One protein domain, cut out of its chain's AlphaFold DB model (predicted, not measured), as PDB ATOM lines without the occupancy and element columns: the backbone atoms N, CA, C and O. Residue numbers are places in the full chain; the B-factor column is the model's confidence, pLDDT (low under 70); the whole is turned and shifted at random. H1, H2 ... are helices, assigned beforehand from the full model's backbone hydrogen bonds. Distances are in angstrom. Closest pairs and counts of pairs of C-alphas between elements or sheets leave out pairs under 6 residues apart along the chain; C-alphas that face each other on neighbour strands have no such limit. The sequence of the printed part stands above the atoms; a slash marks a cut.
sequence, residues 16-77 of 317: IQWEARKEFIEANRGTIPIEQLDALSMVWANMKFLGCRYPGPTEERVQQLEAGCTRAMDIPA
ATOM      1  N   ILE A  16      48.138  47.405   9.451       70.00
ATOM      2  CA  ILE A  16      47.011  46.728  10.115       70.00
ATOM      3  C   ILE A  16      47.465  45.446  10.833       70.00
ATOM      4  O   ILE A  16      47.024  45.155  11.941       70.00
ATOM      5  N   GLN A  17      48.349  44.665  10.201       74.12
ATOM      6  CA  GLN A  17      48.873  43.425  10.790       74.12
ATOM      7  C   GLN A  17      49.757  43.737  11.997       74.12
ATOM      8  O   GLN A  17      49.681  43.058  13.019       74.12
ATOM      9  N   TRP A  18      50.561  44.794  11.882       83.19
ATOM     10  CA  TRP A  18      51.431  45.261  12.945       83.19
ATOM     11  C   TRP A  18      50.655  45.811  14.138       83.19
ATOM     12  O   TRP A  18      50.959  45.433  15.263       83.19
ATOM     13  N   GLU A  19      49.645  46.653  13.922       79.62
ATOM     14  CA  GLU A  19      48.816  47.194  15.005       79.62
ATOM     15  C   GLU A  19      48.135  46.076  15.798       79.62
ATOM     16  O   GLU A  19      48.209  46.048  17.027       79.62
ATOM     17  N   ALA A  20      47.566  45.093  15.099       80.00
ATOM     18  CA  ALA A  20      46.923  43.949  15.728       80.00
ATOM     19  C   ALA A  20      47.927  43.036  16.467       80.00
ATOM     20  O   ALA A  20      47.659  42.596  17.586       80.00
ATOM     21  N   ARG A  21      49.111  42.774  15.884       86.06
ATOM     22  CA  ARG A  21      50.167  41.985  16.548       86.06
ATOM     23  C   ARG A  21      50.733  42.715  17.760       86.06
ATOM     24  O   ARG A  21      50.968  42.093  18.792       86.06
ATOM     25  N   LYS A  22      50.917  44.031  17.664       85.62
ATOM     26  CA  LYS A  22      51.371  44.883  18.765       85.62
ATOM     27  C   LYS A  22      50.405  44.818  19.942       85.62
ATOM     28  O   LYS A  22      50.856  44.677  21.072       85.62
ATOM     29  N   GLU A  23      49.103  44.841  19.689       82.94
ATOM     30  CA  GLU A  23      48.095  44.700  20.740       82.94
ATOM     31  C   GLU A  23      48.137  43.319  21.413       82.94
ATOM     32  O   GLU A  23      48.108  43.229  22.642       82.94
ATOM     33  N   PHE A  24      48.300  42.245  20.632       86.25
ATOM     34  CA  PHE A  24      48.515  40.898  21.172       86.25
ATOM     35  C   PHE A  24      49.766  40.826  22.066       86.25
ATOM     36  O   PHE A  24      49.744  40.202  23.131       86.25
ATOM     37  N   ILE A  25      50.856  41.486  21.658       87.81
ATOM     38  CA  ILE A  25      52.102  41.568  22.431       87.81
ATOM     39  C   ILE A  25      51.886  42.367  23.719       87.81
ATOM     40  O   ILE A  25      52.296  41.917  24.787       87.81
ATOM     41  N   GLU A  26      51.240  43.531  23.651       85.75
ATOM     42  CA  GLU A  26      51.000  44.393  24.813       85.75
ATOM     43  C   GLU A  26      50.111  43.713  25.861       85.75
ATOM     44  O   GLU A  26      50.418  43.790  27.052       85.75
ATOM     45  N   ALA A  27      49.089  42.970  25.431       83.94
ATOM     46  CA  ALA A  27      48.214  42.210  26.321       83.94
ATOM     47  C   ALA A  27      48.944  41.077  27.067       83.94
ATOM     48  O   ALA A  27      48.598  40.757  28.203       83.94
ATOM     49  N   ASN A  28      49.978  40.488  26.455       85.06
ATOM     50  CA  ASN A  28      50.649  39.293  26.976       85.06
ATOM     51  C   ASN A  28      52.072  39.545  27.511       85.06
ATOM     52  O   ASN A  28      52.688  38.620  28.048       85.06
ATOM     53  N   ARG A  29      52.583  40.785  27.447       83.12
ATOM     54  CA  ARG A  29      53.969  41.166  27.802       83.12
ATOM     55  C   ARG A  29      54.403  40.784  29.222       83.12
ATOM     56  O   ARG A  29      55.590  40.594  29.455       83.12
ATOM     57  N   GLY A  30      53.461  40.683  30.161       81.38
ATOM     58  CA  GLY A  30      53.724  40.307  31.556       81.38
ATOM     59  C   GLY A  30      53.525  38.824  31.885       81.38
ATOM     60  O   GLY A  30      53.765  38.429  33.020       81.38
ATOM     61  N   THR A  31      53.063  38.005  30.933       82.31
ATOM     62  CA  THR A  31      52.666  36.605  31.194       82.31
ATOM     63  C   THR A  31      53.711  35.580  30.763       82.31
ATOM     64  O   THR A  31      53.785  34.500  31.347       82.31
ATOM     65  N   ILE A  32      54.517  35.903  29.749       85.88
ATOM     66  CA  ILE A  32      55.524  35.011  29.169       85.88
ATOM     67  C   ILE A  32      56.807  35.782  28.812       85.88
ATOM     68  O   ILE A  32      56.742  36.989  28.570       85.88
ATOM     69  N   PRO A  33      57.975  35.108  28.765       89.38
ATOM     70  CA  PRO A  33      59.237  35.727  28.361       89.38
ATOM     71  C   PRO A  33      59.162  36.362  26.968       89.38
ATOM     72  O   PRO A  33      58.504  35.831  26.072       89.38
ATOM     73  N   ILE A  34      59.884  37.468  26.762       84.19
ATOM     74  CA  ILE A  34      59.763  38.288  25.546       84.19
ATOM     75  C   ILE A  34      60.147  37.544  24.258       84.19
ATOM     76  O   ILE A  34      59.504  37.737  23.233       84.19
ATOM     77  N   GLU A  35      61.134  36.646  24.319       84.25
ATOM     78  CA  GLU A  35      61.553  35.818  23.177       84.25
ATOM     79  C   GLU A  35      60.458  34.827  22.763       84.25
ATOM     80  O   GLU A  35      60.173  34.636  21.581       84.25
ATOM     81  N   GLN A  36      59.792  34.228  23.754       88.75
ATOM     82  CA  GLN A  36      58.681  33.311  23.525       88.75
ATOM     83  C   GLN A  36      57.439  34.063  23.035       88.75
ATOM     84  O   GLN A  36      56.709  33.560  22.182       88.75
ATOM     85  N   LEU A  37      57.213  35.276  23.546       89.31
ATOM     86  CA  LEU A  37      56.128  36.148  23.112       89.31
ATOM     87  C   LEU A  37      56.306  36.611  21.669       89.31
ATOM     88  O   LEU A  37      55.324  36.631  20.936       89.31
ATOM     89  N   ASP A  38      57.526  36.940  21.242       88.00
ATOM     90  CA  ASP A  38      57.794  37.311  19.850       88.00
ATOM     91  C   ASP A  38      57.416  36.162  18.906       88.00
ATOM     92  O   ASP A  38      56.571  36.328  18.022       88.00
ATOM     93  N   ALA A  39      57.925  34.957  19.183       89.94
ATOM     94  CA  ALA A  39      57.608  33.764  18.403       89.94
ATOM     95  C   ALA A  39      56.100  33.462  18.387       89.94
ATOM     96  O   ALA A  39      55.527  33.239  17.320       89.94
ATOM     97  N   LEU A  40      55.429  33.495  19.544       91.25
ATOM     98  CA  LEU A  40      53.991  33.224  19.630       91.25
ATOM     99  C   LEU A  40      53.143  34.333  18.994       91.25
ATOM    100  O   LEU A  40      52.116  34.023  18.397       91.25
ATOM    101  N   SER A  41      53.582  35.595  19.040       90.06
ATOM    102  CA  SER A  41      52.918  36.708  18.347       90.06
ATOM    103  C   SER A  41      52.984  36.553  16.828       90.06
ATOM    104  O   SER A  41      52.015  36.853  16.132       90.06
ATOM    105  N   MET A  42      54.100  36.033  16.307       88.38
ATOM    106  CA  MET A  42      54.259  35.729  14.887       88.38
ATOM    107  C   MET A  42      53.419  34.525  14.475       88.38
ATOM    108  O   MET A  42      52.786  34.554  13.425       88.38
ATOM    109  N   VAL A  43      53.365  33.481  15.306       90.00
ATOM    110  CA  VAL A  43      52.476  32.333  15.077       90.00
ATOM    111  C   VAL A  43      51.016  32.787  15.071       90.00
ATOM    112  O   VAL A  43      50.285  32.443  14.147       90.00
ATOM    113  N   TRP A  44      50.612  33.620  16.034       89.44
ATOM    114  CA  TRP A  44      49.283  34.226  16.081       89.44
ATOM    115  C   TRP A  44      48.979  35.025  14.811       89.44
ATOM    116  O   TRP A  44      47.967  34.769  14.160       89.44
ATOM    117  N   ALA A  45      49.883  35.915  14.393       84.44
ATOM    118  CA  ALA A  45      49.717  36.702  13.177       84.44
ATOM    119  C   ALA A  45      49.633  35.811  11.922       84.44
ATOM    120  O   ALA A  45      48.767  36.005  11.073       84.44
ATOM    121  N   ASN A  46      50.463  34.776  11.816       85.12
ATOM    122  CA  ASN A  46      50.426  33.846  10.688       85.12
ATOM    123  C   ASN A  46      49.138  33.007  10.674       85.12
ATOM    124  O   ASN A  46      48.561  32.780   9.612       85.12
ATOM    125  N   MET A  47      48.644  32.577  11.837       79.12
ATOM    126  CA  MET A  47      47.360  31.877  11.955       79.12
ATOM    127  C   MET A  47      46.184  32.789  11.584       79.12
ATOM    128  O   MET A  47      45.270  32.372  10.866       79.12
ATOM    129  N   LYS A  48      46.206  34.040  12.057       74.75
ATOM    130  CA  LYS A  48      45.115  35.006  11.892       74.75
ATOM    131  C   LYS A  48      45.080  35.607  10.492       74.75
ATOM    132  O   LYS A  48      44.041  35.536   9.837       74.75
ATOM    133  N   PHE A  49      46.200  36.140  10.010       69.56
ATOM    134  CA  PHE A  49      46.284  36.827   8.721       69.56
ATOM    135  C   PHE A  49      46.532  35.868   7.554       69.56
ATOM    136  O   PHE A  49      45.822  35.944   6.559       69.56
ATOM    137  N   LEU A  50      47.478  34.934   7.687       70.00
ATOM    138  CA  LEU A  50      47.926  34.072   6.582       70.00
ATOM    139  C   LEU A  50      47.255  32.686   6.563       70.00
ATOM    140  O   LEU A  50      47.495  31.896   5.653       70.00
ATOM    141  N   GLY A  51      46.432  32.359   7.565       68.44
ATOM    142  CA  GLY A  51      45.752  31.062   7.662       68.44
ATOM    143  C   GLY A  51      46.688  29.867   7.872       68.44
ATOM    144  O   GLY A  51      46.281  28.729   7.625       68.44
ATOM    145  N   CYS A  52      47.927  30.100   8.312       75.94
ATOM    146  CA  CYS A  52      48.896  29.039   8.565       75.94
ATOM    147  C   CYS A  52      48.432  28.113   9.700       75.94
ATOM    148  O   CYS A  52      47.768  28.546  10.644       75.94
ATOM    149  N   ARG A  53      48.810  26.835   9.612       74.94
ATOM    150  CA  ARG A  53      48.527  25.808  10.622       74.94
ATOM    151  C   ARG A  53      49.810  25.384  11.320       74.94
ATOM    152  O   ARG A  53      50.860  25.294  10.687       74.94
ATOM    153  N   TYR A  54      49.698  25.102  12.607       84.31
ATOM    154  CA  TYR A  54      50.800  24.730  13.487       84.31
ATOM    155  C   TYR A  54      50.432  23.471  14.284       84.31
ATOM    156  O   TYR A  54      49.278  23.039  14.265       84.31
ATOM    157  N   PRO A  55      51.390  22.829  14.973       92.38
ATOM    158  CA  PRO A  55      51.077  21.719  15.867       92.38
ATOM    159  C   PRO A  55      50.019  22.115  16.907       92.38
ATOM    160  O   PRO A  55      50.093  23.203  17.478       92.38
ATOM    161  N   GLY A  56      49.065  21.217  17.175       85.44
ATOM    162  CA  GLY A  56      47.913  21.465  18.054       85.44
ATOM    163  C   GLY A  56      48.244  22.126  19.402       85.44
ATOM    164  O   GLY A  56      47.616  23.131  19.722       85.44
ATOM    165  N   PRO A  57      49.283  21.680  20.142       90.88
ATOM    166  CA  PRO A  57      49.670  22.318  21.404       90.88
ATOM    167  C   PRO A  57      50.050  23.799  21.256       90.88
ATOM    168  O   PRO A  57      49.791  24.606  22.147       90.88
ATOM    169  N   THR A  58      50.655  24.175  20.125       87.19
ATOM    170  CA  THR A  58      51.020  25.563  19.823       87.19
ATOM    171  C   THR A  58      49.787  26.384  19.456       87.19
ATOM    172  O   THR A  58      49.651  27.510  19.930       87.19
ATOM    173  N   GLU A  59      48.876  25.824  18.652       86.00
ATOM    174  CA  GLU A  59      47.620  26.490  18.280       86.00
ATOM    175  C   GLU A  59      46.757  26.765  19.522       86.00
ATOM    176  O   GLU A  59      46.303  27.893  19.714       86.00
ATOM    177  N   GLU A  60      46.598  25.775  20.406       88.25
ATOM    178  CA  GLU A  60      45.870  25.917  21.673       88.25
ATOM    179  C   GLU A  60      46.511  26.966  22.581       88.25
ATOM    180  O   GLU A  60      45.818  27.811  23.151       88.25
ATOM    181  N   ARG A  61      47.847  26.964  22.688       89.88
ATOM    182  CA  ARG A  61      48.564  27.943  23.511       89.88
ATOM    183  C   ARG A  61      48.355  29.371  23.010       89.88
ATOM    184  O   ARG A  61      48.159  30.272  23.820       89.88
ATOM    185  N   VAL A  62      48.380  29.579  21.697       89.94
ATOM    186  CA  VAL A  62      48.128  30.890  21.082       89.94
ATOM    187  C   VAL A  62      46.675  31.329  21.277       89.94
ATOM    188  O   VAL A  62      46.437  32.488  21.606       89.94
ATOM    189  N   GLN A  63      45.711  30.415  21.150       86.75
ATOM    190  CA  GLN A  63      44.291  30.702  21.389       86.75
ATOM    191  C   GLN A  63      44.005  31.078  22.850       86.75
ATOM    192  O   GLN A  63      43.206  31.974  23.107       86.75
ATOM    193  N   GLN A  64      44.685  30.449  23.814       88.19
ATOM    194  CA  GLN A  64      44.589  30.829  25.229       88.19
ATOM    195  C   GLN A  64      45.092  32.256  25.479       88.19
ATOM    196  O   GLN A  64      44.465  33.001  26.229       88.19
ATOM    197  N   LEU A  65      46.209  32.639  24.852       86.62
ATOM    198  CA  LEU A  65      46.764  33.995  24.952       86.62
ATOM    199  C   LEU A  65      45.866  35.026  24.255       86.62
ATOM    200  O   LEU A  65      45.719  36.145  24.734       86.62
ATOM    201  N   GLU A  66      45.229  34.638  23.150       85.12
ATOM    202  CA  GLU A  66      44.260  35.469  22.436       85.12
ATOM    203  C   GLU A  66      42.965  35.681  23.228       85.12
ATOM    204  O   GLU A  66      42.432  36.786  23.224       85.12
ATOM    205  N   ALA A  67      42.471  34.669  23.945       81.44
ATOM    206  CA  ALA A  67      41.256  34.791  24.752       81.44
ATOM    207  C   ALA A  67      41.378  35.848  25.871       81.44
ATOM    208  O   ALA A  67      40.369  36.384  26.325       81.44
ATOM    209  N   GLY A  68      42.605  36.165  26.301       72.56
ATOM    210  CA  GLY A  68      42.894  37.258  27.232       72.56
ATOM    211  C   GLY A  68      42.933  38.650  26.586       72.56
ATOM    212  O   GLY A  68      42.968  39.652  27.300       72.56
ATOM    213  N   CYS A  69      42.909  38.743  25.254       72.88
ATOM    214  CA  CYS A  69      42.965  40.002  24.520       72.88
ATOM    215  C   CYS A  69      41.551  40.546  24.268       72.88
ATOM    216  O   CYS A  69      40.817  40.049  23.423       72.88
ATOM    217  N   THR A  70      41.175  41.640  24.934       58.28
ATOM    218  CA  THR A  70      39.845  42.271  24.774       58.28
ATOM    219  C   THR A  70      39.614  42.976  23.433       58.28
ATOM    220  O   THR A  70      38.492  43.385  23.147       58.28
ATOM    221  N   ARG A  71      40.668  43.197  22.643       59.06
ATOM    222  CA  ARG A  71      40.636  44.048  21.443       59.06
ATOM    223  C   ARG A  71      41.386  43.491  20.239       59.06
ATOM    224  O   ARG A  71      41.307  44.110  19.183       59.06
ATOM    225  N   ALA A  72      42.054  42.339  20.384       54.31
ATOM    226  CA  ALA A  72      42.763  41.706  19.279       54.31
ATOM    227  C   ALA A  72      41.823  41.649  18.073       54.31
ATOM    228  O   ALA A  72      40.758  41.035  18.145       54.31
ATOM    229  N   MET A  73      42.171  42.391  17.017       52.69
ATOM    230  CA  MET A  73      41.270  42.566  15.887       52.69
ATOM    231  C   MET A  73      40.973  41.200  15.274       52.69
ATOM    232  O   MET A  73      41.837  40.594  14.635       52.69
ATOM    233  N   ASP A  74      39.731  40.738  15.414       51.75
ATOM    234  CA  ASP A  74      39.216  39.703  14.538       51.75
ATOM    235  C   ASP A  74      39.188  40.289  13.136       51.75
ATOM    236  O   ASP A  74      38.444  41.218  12.814       51.75
ATOM    237  N   ILE A  75      40.060  39.754  12.296       47.72
ATOM    238  CA  ILE A  75      40.111  40.099  10.891       47.72
ATOM    239  C   ILE A  75      38.761  39.680  10.298       47.72
ATOM    240  O   ILE A  75      38.450  38.483  10.307       47.72
ATOM    241  N   PRO A  76      37.953  40.614   9.760       44.53
ATOM    242  CA  PRO A  76      36.713  40.246   9.100       44.53
ATOM    243  C   PRO A  76      37.018  39.220   8.009       44.53
ATOM    244  O   PRO A  76      38.014  39.359   7.291       44.53
ATOM    245  N   ALA A  77      36.165  38.204   7.861       44.41
ATOM    246  CA  ALA A  77      36.316  37.150   6.852       44.41
ATOM    247  C   ALA A  77      36.606  37.702   5.431       44.41
ATOM    248  O   ALA A  77      37.228  37.021   4.615       44.41
TER     249      ALA A  77
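AT A GLANCE: This is residues 16 to 77 of the 317 residues of the protein "NF-kappa-B-repressing factor-like" of Paramuricea clavata (UniProt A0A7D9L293). Two helices, H1 and H2, pack on each other at a slant and run opposite ways, and a third, H3, crosses H2 nearly at a right angle. H3 meets H2 through few residues, and its later part comes near the last residue of H1; after H3 a tail, residues 68 to 77, has no named element. The printed part has 62 residues with three named helices, in the order H1, H2, H3, and no named strand; the class is all helix. It is compact, with a radius of gyration of the C-alphas of 10.6 A, and it spans 31 by 25 by 18 A.

HOW THE PARTS SIT: H1, residues 16 to 28, touches H2, residues 34 to 48; their closest C-alphas, those of Arg 21 and Ser 41, are 6.2 A apart. These two run opposite ways at a steep tilt of 45 degrees. H2, with residues 40 to 44 alone, only just touches residue 62 of H3, residues 56 to 67, with 3 pairs of C-alphas within 8 A. Their closest C-alphas are those of Trp 44 and Val 62, 6.1 A apart, and their lines are about perpendicular at 86 degrees. H1 and H3 are close but not clearly touching; their closest C-alphas, those of Asn 28 and Leu 65, are 6.9 A apart, and their lines are about perpendicular at 87 degrees. In H1, H2 and H3 every O i to N i+4 pair is within hydrogen-bond range.

IN THESE COORDINATES: H1 begins at C-alpha 16 (47.011, 46.728, 10.115) and is 18.8 A long from first to last C-alpha. H2 begins at C-alpha 34 (59.763, 38.288, 25.546) and measures 20.3 A. H3 measures 16.3 A and ends at C-alpha 67 (41.256, 34.791, 24.752).

THE WHOLE: The two C-alphas farthest apart, those of Pro 33 and Ala 77, are 31.5 A apart. The printed part has no cut. The link from H1 to H2 is tight, with 5 residues, and that from H2 to H3 is short, with 7. The mean pLDDT of the printed part is 79.5; residues 49, 51 and 70 to 77 are under 70.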